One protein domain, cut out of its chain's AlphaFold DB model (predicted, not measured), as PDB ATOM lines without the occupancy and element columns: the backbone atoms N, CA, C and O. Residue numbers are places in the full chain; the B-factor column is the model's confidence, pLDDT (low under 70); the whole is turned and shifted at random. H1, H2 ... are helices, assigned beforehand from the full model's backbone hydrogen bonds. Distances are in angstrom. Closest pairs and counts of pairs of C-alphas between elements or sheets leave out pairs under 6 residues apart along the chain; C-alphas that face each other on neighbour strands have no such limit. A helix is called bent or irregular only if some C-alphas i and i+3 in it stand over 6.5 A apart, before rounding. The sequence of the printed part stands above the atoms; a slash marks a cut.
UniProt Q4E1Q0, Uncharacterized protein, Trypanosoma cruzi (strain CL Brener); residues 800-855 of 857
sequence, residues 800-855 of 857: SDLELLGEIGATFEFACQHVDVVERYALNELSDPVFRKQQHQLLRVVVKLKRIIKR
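Overview. This is residues 800 to 855 of the 857 residues of an uncharacterized protein of Trypanosoma cruzi (strain CL Brener) (UniProt Q4E1Q0). A long, kinked helix, H4, makes the longest axis, and the shorter H3 folds alongside it in a helical hairpin. Two short helices, H1 and H2, meet in a corner and are set steeply to H4. The printed part has 56 residues with four named helices, H1, H2, H3 and H4 in chain order, and no named strand; its class is all helix. It is compact, with a radius of gyration of the C-alphas of 10.4 A, and elongated, spanning 34 by 19 by 15 A.

Arrangement. H1, residues 800 to 807, and H2, residues 812 to 817, only just touch, with 3 pairs of C-alphas within 8 A, and only at the corner by their link; the closest C-alphas, of Leu 802 and Phe 812, are 6.9 A apart. Their lines are about perpendicular, at 78 degrees. H3, residues 819 to 828, is close to H2 but not clearly touching, the closest C-alphas being those of Ala 815 and Val 822, 6.6 A. H3 and H4, residues 833 to 855, form a hairpin and touch at a shallow tilt of 26 degrees, opposite ways; the closest C-alphas, of Ala 826 and Gln 839, are 5.9 A apart. H2 and H4 only just touch, with 3 pairs of C-alphas within 8 A, H4 with residues 849 to 853 alone; C-alphas 816 and 849 are closest, 6.2 A. H1 and H3 are apart. In H1, H2 and H3 every O i to N i+4 pair is within hydrogen-bond range; in H4, 12 of 19 are.

Along the chain. H1 begins at C-alpha 800, (31.083, 14.742, 11.886). H3 is 14.1 A long. H4, 34.1 A long, ends at C-alpha 855, (25.681, 34.793, 18.499). H4 is irregular, with C-alphas 837 and 840 7.6 A apart, and has a kink of 54 degrees near residue 840.

Size, cuts and confidence. The C-alphas of Pro 833 and Arg 855 are the two farthest apart, 34.1 A. The printed part has no cut, and its three links are tight. Mean pLDDT of the printed part is 78.8; residues 828 to 836 and residue 855 are under 70.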
ATOM      1  N   SER A 800      29.641  15.017  11.911       84.10
ATOM      2  CA  SER A 800      31.083  14.742  11.886       84.10
ATOM      3  C   SER A 800      31.925  15.675  12.766       84.10
ATOM      4  O   SER A 800      32.982  15.268  13.231       84.10
ATOM      5  N   ASP A 801      31.495  16.922  12.994       88.48
ATOM      6  CA  ASP A 801      32.185  17.836  13.915       88.48
ATOM      7  C   ASP A 801      31.920  17.425  15.374       88.48
ATOM      8  O   ASP A 801      32.810  17.515  16.215       88.48
ATOM      9  N   LEU A 802      30.700  16.955  15.673       86.26
ATOM     10  CA  LEU A 802      30.324  16.428  16.991       86.26
ATOM     11  C   LEU A 802      30.996  15.077  17.281       86.26
ATOM     12  O   LEU A 802      31.438  14.850  18.402       86.26
ATOM     13  N   GLU A 803      31.113  14.207  16.275       86.38
ATOM     14  CA  GLU A 803      31.894  12.966  16.356       86.38
ATOM     15  C   GLU A 803      33.376  13.274  16.637       86.38
ATOM     16  O   GLU A 803      33.943  12.685  17.550       86.38
ATOM     17  N   LEU A 804      33.968  14.267  15.959       84.64
ATOM     18  CA  LEU A 804      35.356  14.691  16.191       84.64
ATOM     19  C   LEU A 804      35.587  15.297  17.592       84.64
ATOM     20  O   LEU A 804      36.644  15.083  18.181       84.64
ATOM     21  N   LEU A 805      34.611  16.029  18.146       84.51
ATOM     22  CA  LEU A 805      34.653  16.472  19.550       84.51
ATOM     23  C   LEU A 805      34.560  15.279  20.518       84.51
ATOM     24  O   LEU A 805      35.298  15.226  21.500       84.51
ATOM     25  N   GLY A 806      33.721  14.288  20.206       81.50
ATOM     26  CA  GLY A 806      33.621  13.043  20.969       81.50
ATOM     27  C   GLY A 806      34.907  12.209  20.952       81.50
ATOM     28  O   GLY A 806      35.280  11.664  21.987       81.50
ATOM     29  N   GLU A 807      35.618  12.151  19.819       79.82
ATOM     30  CA  GLU A 807      36.914  11.458  19.694       79.82
ATOM     31  C   GLU A 807      37.990  12.049  20.624       79.82
ATOM     32  O   GLU A 807      38.794  11.293  21.167       79.82
ATOM     33  N   ILE A 808      37.973  13.365  20.876       77.19
ATOM     34  CA  ILE A 808      38.875  14.039  21.836       77.19
ATOM     35  C   ILE A 808      38.310  14.107  23.270       77.19
ATOM     36  O   ILE A 808      38.873  14.790  24.123       77.19
ATOM     37  N   GLY A 809      37.185  13.438  23.551       79.21
ATOM     38  CA  GLY A 809      36.551  13.414  24.875       79.21
ATOM     39  C   GLY A 809      35.798  14.693  25.275       79.21
ATOM     40  O   GLY A 809      35.389  14.818  26.429       79.21
ATOM     41  N   ALA A 810      35.582  15.634  24.353       79.04
ATOM     42  CA  ALA A 810      34.878  16.887  24.610       79.04
ATOM     43  C   ALA A 810      33.379  16.777  24.277       79.04
ATOM     44  O   ALA A 810      32.991  16.408  23.166       79.04
ATOM     45  N   THR A 811      32.503  17.166  25.207       85.71
ATOM     46  CA  THR A 811      31.079  17.369  24.888       85.71
ATOM     47  C   THR A 811      30.880  18.690  24.141       85.71
ATOM     48  O   THR A 811      31.704  19.600  24.236       85.71
ATOM     49  N   PHE A 812      29.768  18.838  23.413       85.45
ATOM     50  CA  PHE A 812      29.420  20.109  22.757       85.45
ATOM     51  C   PHE A 812      29.340  21.282  23.749       85.45
ATOM     52  O   PHE A 812      29.795  22.383  23.450       85.45
ATOM     53  N   GLU A 813      28.789  21.027  24.934       82.74
ATOM     54  CA  GLU A 813      28.633  22.012  26.004       82.74
ATOM     55  C   GLU A 813      29.994  22.425  26.586       82.74
ATOM     56  O   GLU A 813      30.304  23.616  26.630       82.74
ATOM     57  N   PHE A 814      30.862  21.451  26.893       85.15
ATOM     58  CA  PHE A 814      32.244  21.696  27.315       85.15
ATOM     59  C   PHE A 814      33.034  22.475  26.253       85.15
ATOM     60  O   PHE A 814      33.693  23.463  26.564       85.15
ATOM     61  N   ALA A 815      32.921  22.084  24.981       85.11
ATOM     62  CA  ALA A 815      33.604  22.747  23.875       85.11
ATOM     63  C   ALA A 815      33.115  24.188  23.640       85.11
ATOM     64  O   ALA A 815      33.885  25.003  23.140       85.11
ATOM     65  N   CYS A 816      31.871  24.525  24.002       85.33
ATOM     66  CA  CYS A 816      31.373  25.904  23.986       85.33
ATOM     67  C   CYS A 816      31.853  26.724  25.195       85.33
ATOM     68  O   CYS A 816      32.123  27.913  25.045       85.33
ATOM     69  N   GLN A 817      31.978  26.113  26.376       82.63
ATOM     70  CA  GLN A 817      32.463  26.789  27.587       82.63
ATOM     71  C   GLN A 817      33.991  26.997  27.574       82.63
ATOM     72  O   GLN A 817      34.476  28.003  28.084       82.63
ATOM     73  N   HIS A 818      34.738  26.088  26.937       86.60
ATOM     74  CA  HIS A 818      36.205  26.015  26.971       86.60
ATOM     75  C   HIS A 818      36.832  25.947  25.565       86.60
ATOM     76  O   HIS A 818      37.665  25.090  25.259       86.60
ATOM     77  N   VAL A 819      36.429  26.857  24.669       86.74
ATOM     78  CA  VAL A 819      36.971  26.937  23.293       86.74
ATOM     79  C   VAL A 819      38.488  27.131  23.268       86.74
ATOM     80  O   VAL A 819      39.154  26.639  22.359       86.74
ATOM     81  N   ASP A 820      39.035  27.846  24.247       82.51
ATOM     82  CA  ASP A 820      40.468  28.076  24.405       82.51
ATOM     83  C   ASP A 820      41.231  26.789  24.758       82.51
ATOM     84  O   ASP A 820      42.339  26.590  24.264       82.51
ATOM     85  N   VAL A 821      40.628  25.877  25.527       80.70
ATOM     86  CA  VAL A 821      41.183  24.541  25.801       80.70
ATOM     87  C   VAL A 821      41.210  23.700  24.522       80.70
ATOM     88  O   VAL A 821      42.250  23.140  24.181       80.70
ATOM     89  N   VAL A 822      40.114  23.677  23.750       80.81
ATOM     90  CA  VAL A 822      40.054  22.953  22.460       80.81
ATOM     91  C   VAL A 822      41.037  23.543  21.434       80.81
ATOM     92  O   VAL A 822      41.646  22.811  20.654       80.81
ATOM     93  N   GLU A 823      41.240  24.862  21.443       85.31
ATOM     94  CA  GLU A 823      42.221  25.541  20.592       85.31
ATOM     95  C   GLU A 823      43.669  25.243  21.008       85.31
ATOM     96  O   GLU A 823      44.491  24.943  20.141       85.31
ATOM     97  N   ARG A 824      43.986  25.238  22.312       78.80
ATOM     98  CA  ARG A 824      45.302  24.801  22.815       78.80
ATOM     99  C   ARG A 824      45.575  23.340  22.468       78.80
ATOM    100  O   ARG A 824      46.666  23.048  21.986       78.80
ATOM    101  N   TYR A 825      44.591  22.453  22.617       76.73
ATOM    102  CA  TYR A 825      44.717  21.046  22.234       76.73
ATOM    103  C   TYR A 825      45.034  20.893  20.733       76.73
ATOM    104  O   TYR A 825      45.973  20.192  20.354       76.73
ATOM    105  N   ALA A 826      44.326  21.637  19.869       77.94
ATOM    106  CA  ALA A 826      44.550  21.653  18.419       77.94
ATOM    107  C   ALA A 826      45.920  22.213  17.985       77.94
ATOM    108  O   ALA A 826      46.392  21.894  16.888       77.94
ATOM    109  N   LEU A 827      46.535  23.080  18.794       73.80
ATOM    110  CA  LEU A 827      47.802  23.746  18.476       73.80
ATOM    111  C   LEU A 827      49.020  23.051  19.104       73.80
ATOM    112  O   LEU A 827      50.050  22.948  18.440       73.80
ATOM    113  N   ASN A 828      48.897  22.552  20.338       63.94
ATOM    114  CA  ASN A 828      50.041  22.196  21.185       63.94
ATOM    115  C   ASN A 828      50.090  20.714  21.611       63.94
ATOM    116  O   ASN A 828      51.183  20.194  21.817       63.94
ATOM    117  N   GLU A 829      48.955  20.010  21.730       57.16
ATOM    118  CA  GLU A 829      48.886  18.693  22.407       57.16
ATOM    119  C   GLU A 829      48.650  17.497  21.470       57.16
ATOM    120  O   GLU A 829      48.214  16.424  21.886       57.16
ATOM    121  N   LEU A 830      49.006  17.631  20.191       59.49
ATOM    122  CA  LEU A 830      48.908  16.549  19.203       59.49
ATOM    123  C   LEU A 830      50.062  15.536  19.343       59.49
ATOM    124  O   LEU A 830      50.899  15.355  18.447       59.49
ATOM    125  N   SER A 831      50.110  14.869  20.495       49.76
ATOM    126  CA  SER A 831      50.959  13.707  20.772       49.76
ATOM    127  C   SER A 831      50.518  12.479  19.962       49.76
ATOM    128  O   SER A 831      51.369  11.732  19.477       49.76
ATOM    129  N   ASP A 832      49.211  12.325  19.724       58.51
ATOM    130  CA  ASP A 832      48.635  11.223  18.949       58.51
ATOM    131  C   ASP A 832      48.771  11.435  17.414       58.51
ATOM    132  O   ASP A 832      48.341  12.468  16.877       58.51
ATOM    133  N   PRO A 833      49.337  10.470  16.657       62.13
ATOM    134  CA  PRO A 833      49.426  10.537  15.196       62.13
ATOM    135  C   PRO A 833      48.073  10.513  14.455       62.13
ATOM    136  O   PRO A 833      48.044  10.869  13.271       62.13
ATOM    137  N   VAL A 834      46.972  10.107  15.096       61.12
ATOM    138  CA  VAL A 834      45.606  10.178  14.551       61.12
ATOM    139  C   VAL A 834      45.159  11.639  14.475       61.12
ATOM    140  O   VAL A 834      44.928  12.154  13.376       61.12
ATOM    141  N   PHE A 835      45.169  12.351  15.607       65.60
ATOM    142  CA  PHE A 835      44.705  13.740  15.677       65.60
ATOM    143  C   PHE A 835      45.596  14.718  14.893       65.60
ATOM    144  O   PHE A 835      45.089  15.697  14.345       65.60
ATOM    145  N   ARG A 836      46.891  14.416  14.684       67.23
ATOM    146  CA  ARG A 836      47.745  15.176  13.738       67.23
ATOM    147  C   ARG A 836      47.173  15.250  12.320       67.23
ATOM    148  O   ARG A 836      47.319  16.276  11.662       67.23
ATOM    149  N   LYS A 837      46.503  14.197  11.836       71.61
ATOM    150  CA  LYS A 837      45.855  14.206  10.508       71.61
ATOM    151  C   LYS A 837      44.548  15.002  10.503       71.61
ATOM    152  O   LYS A 837      44.157  15.518   9.457       71.61
ATOM    153  N   GLN A 838      43.891  15.117  11.656       76.00
ATOM    154  CA  GLN A 838      42.637  15.849  11.847       76.00
ATOM    155  C   GLN A 838      42.841  17.302  12.321       76.00
ATOM    156  O   GLN A 838      41.859  18.031  12.419       76.00
ATOM    157  N   GLN A 839      44.072  17.783  12.548       80.92
ATOM    158  CA  GLN A 839      44.352  19.141  13.054       80.92
ATOM    159  C   GLN A 839      43.598  20.247  12.289       80.92
ATOM    160  O   GLN A 839      42.954  21.109  12.884       80.92
ATOM    161  N   HIS A 840      43.610  20.201  10.952       80.70
ATOM    162  CA  HIS A 840      42.881  21.166  10.120       80.70
ATOM    163  C   HIS A 840      41.350  21.042  10.209       80.70
ATOM    164  O   HIS A 840      40.647  21.985   9.848       80.70
ATOM    165  N   GLN A 841      40.821  19.901  10.652       84.37
ATOM    166  CA  GLN A 841      39.399  19.711  10.942       84.37
ATOM    167  C   GLN A 841      39.070  20.277  12.330       84.37
ATOM    168  O   GLN A 841      38.156  21.092  12.429       84.37
ATOM    169  N   LEU A 842      39.878  19.983  13.357       83.36
ATOM    170  CA  LEU A 842      39.714  20.551  14.704       83.36
ATOM    171  C   LEU A 842      39.751  22.090  14.682       83.36
ATOM    172  O   LEU A 842      38.869  22.742  15.233       83.36
ATOM    173  N   LEU A 843      40.696  22.691  13.950       85.55
ATOM    174  CA  LEU A 843      40.766  24.149  13.782       85.55
ATOM    175  C   LEU A 843      39.529  24.731  13.063       85.55
ATOM    176  O   LEU A 843      39.107  25.845  13.371       85.55
ATOM    177  N   ARG A 844      38.888  23.988  12.146       87.59
ATOM    178  CA  ARG A 844      37.596  24.400  11.556       87.59
ATOM    179  C   ARG A 844      36.459  24.327  12.576       87.59
ATOM    180  O   ARG A 844      35.607  25.215  12.567       87.59
ATOM    181  N   VAL A 845      36.457  23.326  13.459       87.05
ATOM    182  CA  VAL A 845      35.496  23.205  14.568       87.05
ATOM    183  C   VAL A 845      35.661  24.362  15.559       87.05
ATOM    184  O   VAL A 845      34.675  25.028  15.862       87.05
ATOM    185  N   VAL A 846      36.891  24.712  15.954       87.97
ATOM    186  CA  VAL A 846      37.190  25.901  16.782       87.97
ATOM    187  C   VAL A 846      36.650  27.184  16.133       87.97
ATOM    188  O   VAL A 846      35.985  27.985  16.791       87.97
ATOM    189  N   VAL A 847      36.842  27.370  14.822       87.65
ATOM    190  CA  VAL A 847      36.286  28.523  14.088       87.65
ATOM    191  C   VAL A 847      34.750  28.526  14.064       87.65
ATOM    192  O   VAL A 847      34.158  29.607  14.079       87.65
ATOM    193  N   LYS A 848      34.083  27.363  14.052       88.51
ATOM    194  CA  LYS A 848      32.616  27.272  14.193       88.51
ATOM    195  C   LYS A 848      32.164  27.610  15.618       88.51
ATOM    196  O   LYS A 848      31.302  28.472  15.770       88.51
ATOM    197  N   LEU A 849      32.787  27.029  16.645       87.03
ATOM    198  CA  LEU A 849      32.496  27.303  18.061       87.03
ATOM    199  C   LEU A 849      32.625  28.803  18.388       87.03
ATOM    200  O   LEU A 849      31.694  29.406  18.921       87.03
ATOM    201  N   LYS A 850      33.707  29.458  17.935       86.92
ATOM    202  CA  LYS A 850      33.905  30.916  18.082       86.92
ATOM    203  C   LYS A 850      32.812  31.770  17.419       86.92
ATOM    204  O   LYS A 850      32.620  32.915  17.824       86.92
ATOM    205  N   ARG A 851      32.096  31.260  16.406       84.13
ATOM    206  CA  ARG A 851      30.938  31.947  15.794       84.13
ATOM    207  C   ARG A 851      29.633  31.693  16.541       84.13
ATOM    208  O   ARG A 851      28.791  32.582  16.545       84.13
ATOM    209  N   ILE A 852      29.470  30.512  17.139       82.41
ATOM    210  CA  ILE A 852      28.291  30.160  17.946       82.41
ATOM    211  C   ILE A 852      28.251  31.050  19.196       82.41
ATOM    212  O   ILE A 852      27.253  31.724  19.426       82.41
ATOM    213  N   ILE A 853      29.370  31.169  19.919       78.55
ATOM    214  CA  ILE A 853      29.479  32.037  21.109       78.55
ATOM    215  C   ILE A 853      29.206  33.508  20.761       78.55
ATOM    216  O   ILE A 853      28.447  34.177  21.450       78.55
ATOM    217  N   LYS A 854      29.732  34.000  19.628       72.28
ATOM    218  CA  LYS A 854      29.471  35.363  19.117       72.28
ATOM    219  C   LYS A 854      28.031  35.624  18.636       72.28
ATOM    220  O   LYS A 854      27.775  36.699  18.103       72.28
ATOM    221  N   ARG A 855      27.127  34.647  18.746       62.32
ATOM    222  CA  ARG A 855      25.681  34.793  18.499       62.32
ATOM    223  C   ARG A 855      24.819  34.466  19.727       62.32
ATOM    224  O   ARG A 855      23.605  34.614  19.640       62.32
TER     225      ARG A 855